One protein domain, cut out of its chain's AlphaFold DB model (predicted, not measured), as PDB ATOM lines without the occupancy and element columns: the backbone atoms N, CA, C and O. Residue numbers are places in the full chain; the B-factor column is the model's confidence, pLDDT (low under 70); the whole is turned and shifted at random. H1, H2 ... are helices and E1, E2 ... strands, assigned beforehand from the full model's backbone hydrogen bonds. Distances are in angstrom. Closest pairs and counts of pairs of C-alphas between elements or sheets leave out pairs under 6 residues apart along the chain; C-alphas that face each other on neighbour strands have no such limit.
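What this domain is: This is residues 9 to 78 of the 79 residues of an uncharacterized protein of Bosea sp. WAO (UniProt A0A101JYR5). A small, twisted three-stranded sheet has the long helix H3 packed along its strands E2 and E3, the two forming two layers, with H3 on one face of the sheet. The short helix H1 crosses the end of E2 near Gln 41, and the short helix H2, directly after E3, leads through a corner into H3, which folds back over the sheet. The 70 printed residues hold three named helices and three strands in the order H1 E1 E2 E3 H2 H3; the sheet, E1 E2 E3, is antiparallel and the class is mixed. The whole is compact, with a radius of gyration of the C-alphas of 11.7 A and spans of 34 by 29 by 18 A.

Where its parts are: E2, residues 35 to 41, is 16.8 A long, E3, residues 46 to 50, is 11.9 A, and E1 is residues 26 to 28. H3, residues 60 to 76, is 24.9 A long and ends at C-alpha 76 (-0.082, -36.905, -3.501). H1, residues 15 to 20, begins at C-alpha 15 (1.336, -27.876, -15.774); H2 is residues 51 to 56.

How they stand to each other: E1, E2 and E3 form a meander, each strand the antiparallel neighbour of the one before, in two hairpins; N 27 and O 36 are 2.9 A apart, N 49 and O 37 2.9 A, both within hydrogen-bond range. The sheet is only just strongly twisted, its C-alphas up to 4.2 A off its plane. H3 is on the sheet, over E2 and E3, at a height of 8.3 A, along the strands at 5 degrees to E2 on the local plane; the C-alphas of Tyr 39 and Gly 71 are the closest of E2 and H3, 4.8 A apart. H1 is on the sheet, only just over E2 with 3 C-alphas, across the strands at 81 degrees to E2 on the local plane; the C-alphas of Ala 19 and Gln 41 are their closest, 5.1 A apart. H2 only grazes the sheet, with residues 51 to 54. H2 and H3 only just touch, only at the corner, with 3 pairs of C-alphas within 8 A, the closest those of Ala 54 and Tyr 60, 5.1 A. H1 is apart from H2 and H3. In H1 and H2 every O i to N i+4 pair is within hydrogen-bond range, in H3 12 of 13.

The domain as a whole: The farthest C-alphas, of Ala 16 and Arg 58, are 34.1 A apart. The printed part has no cut and no long link. Mean pLDDT of the printed part is 93.6; residues 77 to 78 are under 70.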
ATOM      1  N   ASP A   9      12.139 -19.580 -15.484       96.56
ATOM      2  CA  ASP A   9      10.851 -18.900 -15.360       96.56
ATOM      3  C   ASP A   9       9.724 -19.941 -15.364       96.56
ATOM      4  O   ASP A   9       9.668 -20.808 -16.236       96.56
ATOM      5  N   ILE A  10       8.849 -19.891 -14.359       95.69
ATOM      6  CA  ILE A  10       7.782 -20.876 -14.179       95.69
ATOM      7  C   ILE A  10       6.510 -20.543 -14.959       95.69
ATOM      8  O   ILE A  10       5.718 -21.441 -15.236       95.69
ATOM      9  N   TRP A  11       6.291 -19.276 -15.310       94.81
ATOM     10  CA  TRP A  11       5.071 -18.837 -15.987       94.81
ATOM     11  C   TRP A  11       4.869 -19.428 -17.384       94.81
ATOM     12  O   TRP A  11       3.760 -19.909 -17.624       94.81
ATOM     13  N   PRO A  12       5.882 -19.474 -18.275       96.38
ATOM     14  CA  PRO A  12       5.690 -20.033 -19.611       96.38
ATOM     15  C   PRO A  12       5.532 -21.559 -19.611       96.38
ATOM     16  O   PRO A  12       5.120 -22.121 -20.618       96.38
ATOM     17  N   LEU A  13       5.849 -22.239 -18.502       95.25
ATOM     18  CA  LEU A  13       5.729 -23.690 -18.397       95.25
ATOM     19  C   LEU A  13       4.267 -24.108 -18.232       95.25
ATOM     20  O   LEU A  13       3.563 -23.582 -17.363       95.25
ATOM     21  N   SER A  14       3.859 -25.126 -18.984       95.44
ATOM     22  CA  SER A  14       2.611 -25.862 -18.778       95.44
ATOM     23  C   SER A  14       2.614 -26.628 -17.449       95.44
ATOM     24  O   SER A  14       3.660 -26.882 -16.844       95.44
ATOM     25  N   ASP A  15       1.443 -27.075 -16.998       94.06
ATOM     26  CA  ASP A  15       1.336 -27.876 -15.774       94.06
ATOM     27  C   ASP A  15       2.119 -29.196 -15.859       94.06
ATOM     28  O   ASP A  15       2.708 -29.626 -14.866       94.06
ATOM     29  N   ALA A  16       2.182 -29.818 -17.042       93.25
ATOM     30  CA  ALA A  16       2.959 -31.037 -17.268       93.25
ATOM     31  C   ALA A  16       4.470 -30.779 -17.137       93.25
ATOM     32  O   ALA A  16       5.184 -31.546 -16.487       93.25
ATOM     33  N   GLU A  17       4.956 -29.661 -17.679       95.56
ATOM     34  CA  GLU A  17       6.360 -29.262 -17.559       95.56
ATOM     35  C   GLU A  17       6.717 -28.897 -16.115       95.56
ATOM     36  O   GLU A  17       7.737 -29.356 -15.598       95.56
ATOM     37  N   ARG A  18       5.846 -28.158 -15.411       95.62
ATOM     38  CA  ARG A  18       6.012 -27.861 -13.975       95.62
ATOM     39  C   ARG A  18       6.045 -29.139 -13.144       95.62
ATOM     40  O   ARG A  18       6.872 -29.274 -12.247       95.62
ATOM     41  N   ALA A  19       5.179 -30.100 -13.456       93.88
ATOM     42  CA  ALA A  19       5.138 -31.404 -12.807       93.88
ATOM     43  C   ALA A  19       6.422 -32.231 -12.987       93.88
ATOM     44  O   ALA A  19       6.727 -33.046 -12.114       93.88
ATOM     45  N   ALA A  20       7.156 -32.026 -14.083       94.25
ATOM     46  CA  ALA A  20       8.422 -32.696 -14.366       94.25
ATOM     47  C   ALA A  20       9.637 -32.017 -13.700       94.25
ATOM     48  O   ALA A  20      10.723 -32.603 -13.649       94.25
ATOM     49  N   LEU A  21       9.483 -30.799 -13.166       94.25
ATOM     50  CA  LEU A  21      10.568 -30.111 -12.468       94.25
ATOM     51  C   LEU A  21      10.960 -30.856 -11.182       94.25
ATOM     52  O   LEU A  21      10.095 -31.297 -10.415       94.25
ATOM     53  N   PRO A  22      12.264 -30.955 -10.869       93.81
ATOM     54  CA  PRO A  22      12.683 -31.550  -9.614       93.81
ATOM     55  C   PRO A  22      12.303 -30.638  -8.448       93.81
ATOM     56  O   PRO A  22      12.455 -29.415  -8.500       93.81
ATOM     57  N   VAL A  23      11.868 -31.245  -7.345       94.12
ATOM     58  CA  VAL A  23      11.692 -30.512  -6.089       94.12
ATOM     59  C   VAL A  23      13.013 -29.882  -5.669       94.12
ATOM     60  O   VAL A  23      14.074 -30.498  -5.721       94.12
ATOM     61  N   GLY A  24      12.932 -28.630  -5.240       94.38
ATOM     62  CA  GLY A  24      14.075 -27.793  -4.954       94.38
ATOM     63  C   GLY A  24      14.642 -27.097  -6.189       94.38
ATOM     64  O   GLY A  24      15.599 -26.358  -6.020       94.38
ATOM     65  N   GLN A  25      14.108 -27.245  -7.404       95.62
ATOM     66  CA  GLN A  25      14.551 -26.428  -8.544       95.62
ATOM     67  C   GLN A  25      14.414 -24.932  -8.219       95.62
ATOM     68  O   GLN A  25      13.420 -24.499  -7.633       95.62
ATOM     69  N   TRP A  26      15.425 -24.137  -8.573       96.12
ATOM     70  CA  TRP A  26      15.303 -22.683  -8.517       96.12
ATOM     71  C   TRP A  26      14.420 -22.203  -9.666       96.12
ATOM     72  O   TRP A  26      14.667 -22.573 -10.817       96.12
ATOM     73  N   VAL A  27      13.442 -21.357  -9.347       97.00
ATOM     74  CA  VAL A  27      12.528 -20.748 -10.318       97.00
ATOM     75  C   VAL A  27      12.358 -19.245 -10.080       97.00
ATOM     76  O   VAL A  27      12.611 -18.767  -8.969       97.00
ATOM     77  N   THR A  28      11.917 -18.516 -11.101       97.94
ATOM     78  CA  THR A  28      11.402 -17.139 -11.019       97.94
ATOM     79  C   THR A  28       9.936 -17.082 -11.454       97.94
ATOM     80  O   THR A  28       9.425 -18.024 -12.061       97.94
ATOM     81  N   ALA A  29       9.246 -15.997 -11.100       95.25
ATOM     82  CA  ALA A  29       7.915 -15.655 -11.611       95.25
ATOM     83  C   ALA A  29       8.029 -14.524 -12.650       95.25
ATOM     84  O   ALA A  29       7.787 -13.364 -12.321       95.25
ATOM     85  N   GLY A  30       8.470 -14.854 -13.863       94.19
ATOM     86  CA  GLY A  30       8.885 -13.898 -14.890       94.19
ATOM     87  C   GLY A  30      10.414 -13.725 -14.979       94.19
ATOM     88  O   GLY A  30      11.132 -14.136 -14.057       94.19
ATOM     89  N   PRO A  31      10.932 -13.087 -16.050       88.38
ATOM     90  CA  PRO A  31      12.369 -12.862 -16.266       88.38
ATOM     91  C   PRO A  31      13.066 -12.117 -15.118       88.38
ATOM     92  O   PRO A  31      14.119 -12.550 -14.657       88.38
ATOM     93  N   ASP A  32      12.421 -11.075 -14.588       89.88
ATOM     94  CA  ASP A  32      12.910 -10.260 -13.462       89.88
ATOM     95  C   ASP A  32      12.090 -10.482 -12.181       89.88
ATOM     96  O   ASP A  32      12.079  -9.677 -11.247       89.88
ATOM     97  N   GLY A  33      11.347 -11.588 -12.149       94.06
ATOM     98  CA  GLY A  33      10.439 -11.915 -11.068       94.06
ATOM     99  C   GLY A  33      11.137 -12.320  -9.771       94.06
ATOM    100  O   GLY A  33      12.324 -12.666  -9.747       94.06
ATOM    101  N   PRO A  34      10.385 -12.376  -8.656       96.06
ATOM    102  CA  PRO A  34      10.898 -12.935  -7.417       96.06
ATOM    103  C   PRO A  34      11.393 -14.367  -7.645       96.06
ATOM    104  O   PRO A  34      10.764 -15.163  -8.338       96.06
ATOM    105  N   ARG A  35      12.526 -14.706  -7.025       96.94
ATOM    106  CA  ARG A  35      13.117 -16.049  -7.073       96.94
ATOM    107  C   ARG A  35      12.610 -16.925  -5.927       96.94
ATOM    108  O   ARG A  35      12.441 -16.453  -4.799       96.94
ATOM    109  N   GLY A  36      12.425 -18.216  -6.184       97.00
ATOM    110  CA  GLY A  36      11.951 -19.189  -5.199       97.00
ATOM    111  C   GLY A  36      12.395 -20.625  -5.475       97.00
ATOM    112  O   GLY A  36      12.963 -20.934  -6.522       97.00
ATOM    113  N   ARG A  37      12.167 -21.512  -4.502       97.06
ATOM    114  CA  ARG A  37      12.403 -22.959  -4.635       97.06
ATOM    115  C   ARG A  37      11.087 -23.672  -4.920       97.06
ATOM    116  O   ARG A  37      10.153 -23.569  -4.129       97.06
ATOM    117  N   PHE A  38      11.028 -24.399  -6.029       97.38
ATOM    118  CA  PHE A  38       9.865 -25.189  -6.422       97.38
ATOM    119  C   PHE A  38       9.673 -26.401  -5.500       97.38
ATOM    120  O   PHE A  38      10.635 -27.109  -5.202       97.38
ATOM    121  N   TYR A  39       8.440 -26.664  -5.070       97.12
ATOM    122  CA  TYR A  39       8.100 -27.787  -4.188       97.12
ATOM    123  C   TYR A  39       6.993 -28.697  -4.724       97.12
ATOM    124  O   TYR A  39       6.802 -29.784  -4.174       97.12
ATOM    125  N   GLY A  40       6.333 -28.332  -5.823       95.81
ATOM    126  CA  GLY A  40       5.419 -29.244  -6.495       95.81
ATOM    127  C   GLY A  40       4.404 -28.578  -7.405       95.81
ATOM    128  O   GLY A  40       4.131 -27.388  -7.297       95.81
ATOM    129  N   GLN A  41       3.821 -29.402  -8.269       96.25
ATOM    130  CA  GLN A  41       2.640 -29.085  -9.058       96.25
ATOM    131  C   GLN A  41       1.536 -30.077  -8.676       96.25
ATOM    132  O   GLN A  41       1.710 -31.289  -8.845       96.25
ATOM    133  N   GLY A  42       0.430 -29.560  -8.148       92.69
ATOM    134  CA  GLY A  42      -0.848 -30.262  -8.025       92.69
ATOM    135  C   GLY A  42      -1.755 -29.970  -9.224       92.69
ATOM    136  O   GLY A  42      -1.343 -29.317 -10.178       92.69
ATOM    137  N   ARG A  43      -3.015 -30.418  -9.176       88.38
ATOM    138  CA  ARG A  43      -3.981 -30.191 -10.269       88.38
ATOM    139  C   ARG A  43      -4.299 -28.708 -10.508       88.38
ATOM    140  O   ARG A  43      -4.473 -28.311 -11.647       88.38
ATOM    141  N   ALA A  44      -4.398 -27.918  -9.440       87.81
ATOM    142  CA  ALA A  44      -4.801 -26.508  -9.499       87.81
ATOM    143  C   ALA A  44      -3.802 -25.572  -8.801       87.81
ATOM    144  O   ALA A  44      -4.114 -24.418  -8.512       87.81
ATOM    145  N   SER A  45      -2.623 -26.072  -8.427       92.44
ATOM    146  CA  SER A  45      -1.695 -25.312  -7.592       92.44
ATOM    147  C   SER A  45      -0.249 -25.618  -7.941       92.44
ATOM    148  O   SER A  45       0.166 -26.775  -7.969       92.44
ATOM    149  N   THR A  46       0.532 -24.557  -8.112       96.38
ATOM    150  CA  THR A  46       1.988 -24.602  -8.218       96.38
ATOM    151  C   THR A  46       2.580 -24.092  -6.907       96.38
ATOM    152  O   THR A  46       2.317 -22.962  -6.500       96.38
ATOM    153  N   VAL A  47       3.376 -24.911  -6.224       97.50
ATOM    154  CA  VAL A  47       3.912 -24.592  -4.896       97.50
ATOM    155  C   VAL A  47       5.372 -24.181  -5.009       97.50
ATOM    156  O   VAL A  47       6.228 -24.964  -5.427       97.50
ATOM    157  N   VAL A  48       5.665 -22.949  -4.596       97.94
ATOM    158  CA  VAL A  48       7.007 -22.362  -4.598       97.94
ATOM    159  C   VAL A  48       7.239 -21.628  -3.281       97.94
ATOM    160  O   VAL A  48       6.407 -20.834  -2.849       97.94
ATOM    161  N   ALA A  49       8.390 -21.857  -2.650       97.81
ATOM    162  CA  ALA A  49       8.838 -21.043  -1.527       97.81
ATOM    163  C   ALA A  49       9.620 -19.836  -2.055       97.81
ATOM    164  O   ALA A  49      10.784 -19.961  -2.451       97.81
ATOM    165  N   TRP A  50       8.979 -18.670  -2.085       97.25
ATOM    166  CA  TRP A  50       9.598 -17.430  -2.552       97.25
ATOM    167  C   TRP A  50      10.591 -16.894  -1.519       97.25
ATOM    168  O   TRP A  50      10.258 -16.734  -0.344       97.25
ATOM    169  N   VAL A  51      11.814 -16.571  -1.954       94.75
ATOM    170  CA  VAL A  51      12.893 -16.136  -1.047       94.75
ATOM    171  C   VAL A  51      12.531 -14.839  -0.328       94.75
ATOM    172  O   VAL A  51      12.849 -14.691   0.848       94.75
ATOM    173  N   GLY A  52      11.838 -13.919  -1.006       96.06
ATOM    174  CA  GLY A  52      11.361 -12.676  -0.394       96.06
ATOM    175  C   GLY A  52      10.438 -12.932   0.800       96.06
ATOM    176  O   GLY A  52      10.638 -12.344   1.861       96.06
ATOM    177  N   ASN A  53       9.497 -13.869   0.666       96.56
ATOM    178  CA  ASN A  53       8.585 -14.246   1.748       96.56
ATOM    179  C   ASN A  53       9.331 -14.958   2.877       96.56
ATOM    180  O   ASN A  53       9.156 -14.610   4.040       96.56
ATOM    181  N   ALA A  54      10.224 -15.891   2.536       94.12
ATOM    182  CA  ALA A  54      11.027 -16.611   3.518       94.12
ATOM    183  C   ALA A  54      11.905 -15.666   4.359       94.12
ATOM    184  O   ALA A  54      12.015 -15.846   5.563       94.12
ATOM    185  N   ARG A  55      12.501 -14.637   3.739       94.25
ATOM    186  CA  ARG A  55      13.322 -13.623   4.429       94.25
ATOM    187  C   ARG A  55      12.510 -12.675   5.309       94.25
ATOM    188  O   ARG A  55      13.040 -12.171   6.289       94.25
ATOM    189  N   ARG A  56      11.256 -12.398   4.941       96.00
ATOM    190  CA  ARG A  56      10.329 -11.593   5.754       96.00
ATOM    191  C   ARG A  56       9.685 -12.409   6.876       96.00
ATOM    192  O   ARG A  56       9.179 -11.826   7.830       96.00
ATOM    193  N   SER A  57       9.695 -13.738   6.767       93.56
ATOM    194  CA  SER A  57       9.317 -14.621   7.867       93.56
ATOM    195  C   SER A  57      10.279 -14.426   9.037       93.56
ATOM    196  O   SER A  57      11.493 -14.391   8.851       93.56
ATOM    197  N   ARG A  58       9.740 -14.365  10.258       93.00
ATOM    198  CA  ARG A  58      10.543 -14.415  11.493       93.00
ATOM    199  C   ARG A  58      11.155 -15.800  11.735       93.00
ATOM    200  O   ARG A  58      12.046 -15.929  12.562       93.00
ATOM    201  N   ASP A  59      10.693 -16.808  10.995       95.06
ATOM    202  CA  ASP A  59      11.223 -18.169  10.985       95.06
ATOM    203  C   ASP A  59      11.397 -18.651   9.537       95.06
ATOM    204  O   ASP A  59      10.461 -19.118   8.875       95.06
ATOM    205  N   TYR A  60      12.615 -18.493   9.020       93.69
ATOM    206  CA  TYR A  60      12.966 -18.917   7.666       93.69
ATOM    207  C   TYR A  60      12.869 -20.441   7.512       93.69
ATOM    208  O   TYR A  60      12.341 -20.939   6.516       93.69
ATOM    209  N   ALA A  61      13.380 -21.197   8.489       94.12
ATOM    210  CA  ALA A  61      13.452 -22.652   8.412       94.12
ATOM    211  C   ALA A  61      12.054 -23.279   8.487       94.12
ATOM    212  O   ALA A  61      11.727 -24.143   7.668       94.12
ATOM    213  N   GLY A  62      11.213 -22.796   9.404       96.50
ATOM    214  CA  GLY A  62       9.817 -23.204   9.519       96.50
ATOM    215  C   GLY A  62       9.012 -22.869   8.272       96.50
ATOM    216  O   GLY A  62       8.306 -23.740   7.768       96.50
ATOM    217  N   TYR A  63       9.189 -21.675   7.690       96.25
ATOM    218  CA  TYR A  63       8.550 -21.321   6.417       96.25
ATOM    219  C   TYR A  63       8.923 -22.309   5.303       96.25
ATOM    220  O   TYR A  63       8.052 -22.883   4.647       96.25
ATOM    221  N   MET A  64      10.222 -22.566   5.114       94.50
ATOM    222  CA  MET A  64      10.693 -23.486   4.074       94.50
ATOM    223  C   MET A  64      10.190 -24.918   4.298       94.50
ATOM    224  O   MET A  64       9.866 -25.614   3.332       94.50
ATOM    225  N   ARG A  65      10.106 -25.364   5.558       95.62
ATOM    226  CA  ARG A  65       9.553 -26.675   5.920       95.62
ATOM    227  C   ARG A  65       8.056 -26.751   5.620       95.62
ATOM    228  O   ARG A  65       7.642 -27.680   4.935       95.62
ATOM    229  N   ALA A  66       7.276 -25.764   6.054       96.81
ATOM    230  CA  ALA A  66       5.830 -25.731   5.856       96.81
ATOM    231  C   ALA A  66       5.455 -25.759   4.367       96.81
ATOM    232  O   ALA A  66       4.619 -26.559   3.951       96.81
ATOM    233  N   ILE A  67       6.133 -24.960   3.533       96.94
ATOM    234  CA  ILE A  67       5.891 -24.960   2.084       96.94
ATOM    235  C   ILE A  67       6.308 -26.291   1.443       96.94
ATOM    236  O   ILE A  67       5.621 -26.779   0.546       96.94
ATOM    237  N   ARG A  68       7.404 -26.914   1.899       95.38
ATOM    238  CA  ARG A  68       7.809 -28.244   1.417       95.38
ATOM    239  C   ARG A  68       6.763 -29.305   1.750       95.38
ATOM    240  O   ARG A  68       6.450 -30.124   0.888       95.38
ATOM    241  N   ASP A  69       6.254 -29.306   2.977       96.25
ATOM    242  CA  ASP A  69       5.265 -30.286   3.429       96.25
ATOM    243  C   ASP A  69       3.919 -30.086   2.712       96.25
ATOM    244  O   ASP A  69       3.339 -31.057   2.228       96.25
ATOM    245  N   TYR A  70       3.500 -28.837   2.485       95.38
ATOM    246  CA  TYR A  70       2.361 -28.527   1.615       95.38
ATOM    247  C   TYR A  70       2.598 -28.968   0.160       95.38
ATOM    248  O   TYR A  70       1.744 -29.592  -0.463       95.38
ATOM    249  N   GLY A  71       3.797 -28.734  -0.380       95.69
ATOM    250  CA  GLY A  71       4.189 -29.203  -1.711       95.69
ATOM    251  C   GLY A  71       4.102 -30.726  -1.866       95.69
ATOM    252  O   GLY A  71       3.758 -31.225  -2.935       95.69
ATOM    253  N   ARG A  72       4.373 -31.487  -0.797       93.62
ATOM    254  CA  ARG A  72       4.180 -32.945  -0.784       93.62
ATOM    255  C   ARG A  72       2.700 -33.316  -0.815       93.62
ATOM    256  O   ARG A  72       2.339 -34.168  -1.624       93.62
ATOM    257  N   SER A  73       1.862 -32.675   0.002       93.62
ATOM    258  CA  SER A  73       0.433 -33.011   0.064       93.62
ATOM    259  C   SER A  73      -0.272 -32.751  -1.271       93.62
ATOM    260  O   SER A  73      -0.964 -33.636  -1.766       93.62
ATOM    261  N   VAL A  74      -0.012 -31.620  -1.936       90.31
ATOM    262  CA  VAL A  74      -0.645 -31.313  -3.237       90.31
ATOM    263  C   VAL A  74      -0.240 -32.277  -4.356       90.31
ATOM    264  O   VAL A  74      -0.997 -32.472  -5.304       90.31
ATOM    265  N   ARG A  75       0.953 -32.881  -4.269       86.38
ATOM    266  CA  ARG A  75       1.457 -33.846  -5.260       86.38
ATOM    267  C   ARG A  75       0.892 -35.250  -5.061       86.38
ATOM    268  O   ARG A  75       0.862 -36.007  -6.025       86.38
ATOM    269  N   MET A  76       0.500 -35.599  -3.835       77.94
ATOM    270  CA  MET A  76      -0.082 -36.905  -3.501       77.94
ATOM    271  C   MET A  76      -1.554 -37.011  -3.912       77.94
ATOM    272  O   MET A  76      -2.010 -38.102  -4.220       77.94
ATOM    273  N   VAL A  77      -2.279 -35.891  -3.989       65.31
ATOM    274  CA  VAL A  77      -3.693 -35.833  -4.416       65.31
ATOM    275  C   VAL A  77      -3.811 -35.890  -5.956       65.31
ATOM    276  O   VAL A  77      -4.606 -35.182  -6.570       65.31
ATOM    277  N   ARG A  78      -2.979 -36.704  -6.620       54.53
ATOM    278  CA  ARG A  78      -3.124 -36.989  -8.055       54.53
ATOM    279  C   ARG A  78      -4.175 -38.098  -8.225       54.53
ATOM    280  O   ARG A  78      -4.015 -39.119  -7.561       54.53
TER     281      ARG A  78